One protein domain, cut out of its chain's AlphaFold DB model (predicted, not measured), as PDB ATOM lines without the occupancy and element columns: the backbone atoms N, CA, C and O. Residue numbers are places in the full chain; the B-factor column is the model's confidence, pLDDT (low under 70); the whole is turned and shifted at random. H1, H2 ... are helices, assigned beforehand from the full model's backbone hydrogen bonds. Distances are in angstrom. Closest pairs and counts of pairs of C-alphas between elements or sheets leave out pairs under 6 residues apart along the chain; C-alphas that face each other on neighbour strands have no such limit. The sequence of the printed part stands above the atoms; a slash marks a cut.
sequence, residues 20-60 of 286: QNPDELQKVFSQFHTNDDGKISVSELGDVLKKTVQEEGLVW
ATOM      1  N   GLN A  20       9.881  49.646 -39.679       81.00
ATOM      2  CA  GLN A  20       9.393  50.874 -39.037       81.00
ATOM      3  C   GLN A  20       8.274  50.628 -38.022       81.00
ATOM      4  O   GLN A  20       8.000  51.514 -37.217       81.00
ATOM      5  N   ASN A  21       7.636  49.456 -38.041       88.69
ATOM      6  CA  ASN A  21       6.572  49.140 -37.098       88.69
ATOM      7  C   ASN A  21       7.155  48.501 -35.816       88.69
ATOM      8  O   ASN A  21       7.678  47.384 -35.892       88.69
ATOM      9  N   PRO A  22       7.078  49.168 -34.645       87.25
ATOM     10  CA  PRO A  22       7.574  48.607 -33.388       87.25
ATOM     11  C   PRO A  22       6.878  47.288 -33.012       87.25
ATOM     12  O   PRO A  22       7.529  46.412 -32.444       87.25
ATOM     13  N   ASP A  23       5.617  47.095 -33.404       91.12
ATOM     14  CA  ASP A  23       4.863  45.870 -33.111       91.12
ATOM     15  C   ASP A  23       5.380  44.673 -33.928       91.12
ATOM     16  O   ASP A  23       5.443  43.542 -33.440       91.12
ATOM     17  N   GLU A  24       5.807  44.909 -35.173       88.19
ATOM     18  CA  GLU A  24       6.421  43.869 -36.006       88.19
ATOM     19  C   GLU A  24       7.812  43.500 -35.497       88.19
ATOM     20  O   GLU A  24       8.148  42.317 -35.438       88.19
ATOM     21  N   LEU A  25       8.598  44.493 -35.072       87.75
ATOM     22  CA  LEU A  25       9.891  44.253 -34.432       87.75
ATOM     23  C   LEU A  25       9.732  43.430 -33.155       87.75
ATOM     24  O   LEU A  25      10.485  42.478 -32.963       87.75
ATOM     25  N   GLN A  26       8.733  43.738 -32.325       91.56
ATOM     26  CA  GLN A  26       8.437  42.956 -31.128       91.56
ATOM     27  C   GLN A  26       8.032  41.524 -31.488       91.56
ATOM     28  O   GLN A  26       8.536  40.581 -30.888       91.56
ATOM     29  N   LYS A  27       7.200  41.334 -32.517       92.00
ATOM     30  CA  LYS A  27       6.793  40.000 -32.978       92.00
ATOM     31  C   LYS A  27       7.971  39.171 -33.494       92.00
ATOM     32  O   LYS A  27       8.053  37.987 -33.183       92.00
ATOM     33  N   VAL A  28       8.871  39.773 -34.273       86.94
ATOM     34  CA  VAL A  28      10.091  39.104 -34.758       86.94
ATOM     35  C   VAL A  28      11.022  38.801 -33.589       86.94
ATOM     36  O   VAL A  28      11.539  37.694 -33.500       86.94
ATOM     37  N   PHE A  29      11.193  39.736 -32.656       91.06
ATOM     38  CA  PHE A  29      12.011  39.524 -31.466       91.06
ATOM     39  C   PHE A  29      11.479  38.355 -30.624       91.06
ATOM     40  O   PHE A  29      12.226  37.422 -30.345       91.06
ATOM     41  N   SER A  30      10.177  38.327 -30.325       92.25
ATOM     42  CA  SER A  30       9.525  37.248 -29.569       92.25
ATOM     43  C   SER A  30       9.543  35.884 -30.267       92.25
ATOM     44  O   SER A  30       9.363  34.869 -29.609       92.25
ATOM     45  N   GLN A  31       9.753  35.820 -31.587       92.31
ATOM     46  CA  GLN A  31       9.894  34.532 -32.282       92.31
ATOM     47  C   GLN A  31      11.230  33.842 -32.008       92.31
ATOM     48  O   GLN A  31      11.314  32.621 -32.132       92.31
ATOM     49  N   PHE A  32      12.269  34.612 -31.698       90.69
ATOM     50  CA  PHE A  32      13.633  34.100 -31.565       90.69
ATOM     51  C   PHE A  32      14.193  34.242 -30.155       90.69
ATOM     52  O   PHE A  32      15.158  33.573 -29.813       90.69
ATOM     53  N   HIS A  33      13.578  35.093 -29.344       93.25
ATOM     54  CA  HIS A  33      13.878  35.252 -27.940       93.25
ATOM     55  C   HIS A  33      13.059  34.248 -27.120       93.25
ATOM     56  O   HIS A  33      11.878  34.460 -26.863       93.25
ATOM     57  N   THR A  34      13.675  33.122 -26.773       92.12
ATOM     58  CA  THR A  34      13.004  31.971 -26.145       92.12
ATOM     59  C   THR A  34      13.133  31.930 -24.628       92.12
ATOM     60  O   THR A  34      12.403  31.181 -23.981       92.12
ATOM     61  N   ASN A  35      14.059  32.698 -24.055       92.19
ATOM     62  CA  ASN A  35      14.387  32.659 -22.630       92.19
ATOM     63  C   ASN A  35      13.891  33.877 -21.824       92.19
ATOM     64  O   ASN A  35      14.186  33.949 -20.632       92.19
ATOM     65  N   ASP A  36      13.170  34.814 -22.452       93.44
ATOM     66  CA  ASP A  36      12.600  36.025 -21.835       93.44
ATOM     67  C   ASP A  36      13.608  36.904 -21.045       93.44
ATOM     68  O   ASP A  36      13.224  37.706 -20.191       93.44
ATOM     69  N   ASP A  37      14.916  36.803 -21.328       94.81
ATOM     70  CA  ASP A  37      15.981  37.597 -20.683       94.81
ATOM     71  C   ASP A  37      16.156  39.037 -21.234       94.81
ATOM     72  O   ASP A  37      17.029  39.797 -20.792       94.81
ATOM     73  N   GLY A  38      15.323  39.429 -22.199       94.06
ATOM     74  CA  GLY A  38      15.368  40.707 -22.907       94.06
ATOM     75  C   GLY A  38      16.493  40.839 -23.941       94.06
ATOM     76  O   GLY A  38      16.719  41.943 -24.446       94.06
ATOM     77  N   LYS A  39      17.231  39.770 -24.263       94.50
ATOM     78  CA  LYS A  39      18.363  39.753 -25.204       94.50
ATOM     79  C   LYS A  39      18.324  38.505 -26.092       94.50
ATOM     80  O   LYS A  39      17.887  37.439 -25.698       94.50
ATOM     81  N   ILE A  40      18.842  38.620 -27.312       93.62
ATOM     82  CA  ILE A  40      19.036  37.450 -28.181       93.62
ATOM     83  C   ILE A  40      20.441  36.903 -27.925       93.62
ATOM     84  O   ILE A  40      21.443  37.574 -28.193       93.62
ATOM     85  N   SER A  41      20.520  35.686 -27.400       94.12
ATOM     86  CA  SER A  41      21.775  34.962 -27.213       94.12
ATOM     87  C   SER A  41      22.404  34.557 -28.554       94.12
ATOM     88  O   SER A  41      21.751  34.496 -29.595       94.12
ATOM     89  N   VAL A  42      23.702  34.235 -28.551       89.94
ATOM     90  CA  VAL A  42      24.410  33.781 -29.769       89.94
ATOM     91  C   VAL A  42      23.791  32.499 -30.340       89.94
ATOM     92  O   VAL A  42      23.747  32.329 -31.558       89.94
ATOM     93  N   SER A  43      23.296  31.607 -29.477       92.06
ATOM     94  CA  SER A  43      22.565  30.397 -29.869       92.06
ATOM     95  C   SER A  43      21.274  30.730 -30.611       92.06
ATOM     96  O   SER A  43      21.076  30.246 -31.722       92.06
ATOM     97  N   GLU A  44      20.455  31.617 -30.047       93.38
ATOM     98  CA  GLU A  44      19.185  32.044 -30.643       93.38
ATOM     99  C   GLU A  44      19.407  32.782 -31.968       93.38
ATOM    100  O   GLU A  44      18.747  32.495 -32.966       93.38
ATOM    101  N   LEU A  45      20.413  33.662 -32.032       90.44
ATOM    102  CA  LEU A  45      20.809  34.332 -33.272       90.44
ATOM    103  C   LEU A  45      21.278  33.335 -34.343       90.44
ATOM    104  O   LEU A  45      21.032  33.525 -35.535       90.44
ATOM    105  N   GLY A  46      21.955  32.261 -33.933       90.38
ATOM    106  CA  GLY A  46      22.350  31.177 -34.826       90.38
ATOM    107  C   GLY A  46      21.148  30.487 -35.472       90.38
ATOM    108  O   GLY A  46      21.192  30.172 -36.662       90.38
ATOM    109  N   ASP A  47      20.065  30.298 -34.724       87.81
ATOM    110  CA  ASP A  47      18.847  29.667 -35.229       87.81
ATOM    111  C   ASP A  47      18.017  30.613 -36.110       87.81
ATOM    112  O   ASP A  47      17.503  30.169 -37.141       87.81
ATOM    113  N   VAL A  48      18.004  31.921 -35.809       86.75
ATOM    114  CA  VAL A  48      17.476  32.965 -36.717       86.75
ATOM    115  C   VAL A  48      18.109  32.817 -38.092       86.75
ATOM    116  O   VAL A  48      17.413  32.746 -39.106       86.75
ATOM    117  N   LEU A  49      19.438  32.744 -38.119       84.19
ATOM    118  CA  LEU A  49      20.220  32.705 -39.345       84.19
ATOM    119  C   LEU A  49      20.059  31.414 -40.120       84.19
ATOM    120  O   LEU A  49      19.988  31.461 -41.342       84.19
ATOM    121  N   LYS A  50      19.976  30.265 -39.447       84.31
ATOM    122  CA  LYS A  50      19.677  29.003 -40.137       84.31
ATOM    123  C   LYS A  50      18.346  29.093 -40.875       84.31
ATOM    124  O   LYS A  50      18.264  28.628 -42.006       84.31
ATOM    125  N   LYS A  51      17.343  29.726 -40.260       78.69
ATOM    126  CA  LYS A  51      16.013  29.899 -40.846       78.69
ATOM    127  C   LYS A  51      16.014  30.911 -41.996       78.69
ATOM    128  O   LYS A  51      15.532  30.600 -43.074       78.69
ATOM    129  N   THR A  52      16.632  32.081 -41.814       71.69
ATOM    130  CA  THR A  52      16.669  33.125 -42.861       71.69
ATOM    131  C   THR A  52      17.564  32.760 -44.038       71.69
ATOM    132  O   THR A  52      17.182  32.998 -45.174       71.69
ATOM    133  N   VAL A  53      18.724  32.135 -43.810       73.25
ATOM    134  CA  VAL A  53      19.644  31.735 -44.896       73.25
ATOM    135  C   VAL A  53      19.052  30.624 -45.770       73.25
ATOM    136  O   VAL A  53      19.434  30.506 -46.933       73.25
ATOM    137  N   GLN A  54      18.132  29.814 -45.239       64.69
ATOM    138  CA  GLN A  54      17.410  28.816 -46.032       64.69
ATOM    139  C   GLN A  54      16.371  29.438 -46.972       64.69
ATOM    140  O   GLN A  54      16.119  28.867 -48.031       64.69
ATOM    141  N   GLU A  55      15.800  30.591 -46.614       61.53
ATOM    142  CA  GLU A  55      14.673  31.193 -47.336       61.53
ATOM    143  C   GLU A  55      15.093  32.380 -48.216       61.53
ATOM    144  O   GLU A  55      14.669  32.467 -49.367       61.53
ATOM    145  N   GLU A  56      15.985  33.253 -47.739       53.50
ATOM    146  CA  GLU A  56      16.429  34.445 -48.461       53.50
ATOM    147  C   GLU A  56      17.954  34.597 -48.353       53.50
ATOM    148  O   GLU A  56      18.528  34.854 -47.296       53.50
ATOM    149  N   GLY A  57      18.648  34.386 -49.472       49.22
ATOM    150  CA  GLY A  57      20.091  34.134 -49.538       49.22
ATOM    151  C   GLY A  57      21.055  35.268 -49.150       49.22
ATOM    152  O   GLY A  57      22.197  35.229 -49.605       49.22
ATOM    153  N   LEU A  58      20.676  36.261 -48.341       47.72
ATOM    154  CA  LEU A  58      21.598  37.291 -47.848       47.72
ATOM    155  C   LEU A  58      21.124  37.900 -46.518       47.72
ATOM    156  O   LEU A  58      20.009  38.402 -46.426       47.72
ATOM    157  N   VAL A  59      22.007  37.950 -45.513       63.06
ATOM    158  CA  VAL A  59      21.746  38.629 -44.231       63.06
ATOM    159  C   VAL A  59      22.765  39.744 -44.017       63.06
ATOM    160  O   VAL A  59      23.968  39.541 -44.193       63.06
ATOM    161  N   TRP A  60      22.283  40.927 -43.636       58.28
ATOM    162  CA  TRP A  60      23.103  42.105 -43.367       58.28
ATOM    163  C   TRP A  60      23.208  42.347 -41.865       58.28
ATOM    164  O   TRP A  60      22.195  42.494 -41.186       58.28
TER     165      TRP A  60
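This is residues 20 to 60 of the 286 residues of the protein "EF-hand domain-containing protein" of Cannabis sativa (UniProt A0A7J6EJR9). Two helices make an L, with H2 and H1 as its arms, meeting where the end of H1 packs on the first half of H2, and with the loop of residues 33 to 41 beyond the corner. The far parts of both arms, residues 50 to 57 and 20 to 27, stick out. The printed part has 41 residues with two named helices, H1 then H2, and no named strand: all helix. It is only just loose, close to compact, with a radius of gyration of the C-alphas of 10.9 A, and spans 27 by 25 by 14 A.

Find C-alpha 42 at (24.410, 33.781, -29.769); from there H2, residues 42 to 55, runs 20.3 A to C-alpha 55 at (14.673, 31.193, -47.336). Go back to C-alpha 22 at (7.574, 48.607, -33.388), where H1, residues 22 to 32, begins its 15.8 A.

H2 touches H1 with residues 44 to 48 alone; look at the closest C-alphas, Phe 32 and Glu 44, 6.0 A apart. Their lines are about perpendicular, at 77 degrees. O i to N i+4 pairs are within hydrogen-bond range in 9 of 10 cases in H2 and 6 of 7 in H1.

The farthest C-alphas, Asp 37 and Gly 57, are 29.4 A apart. The printed part has no cut, and the link is short. Confidence is low, under 70, at residues 54 to 60.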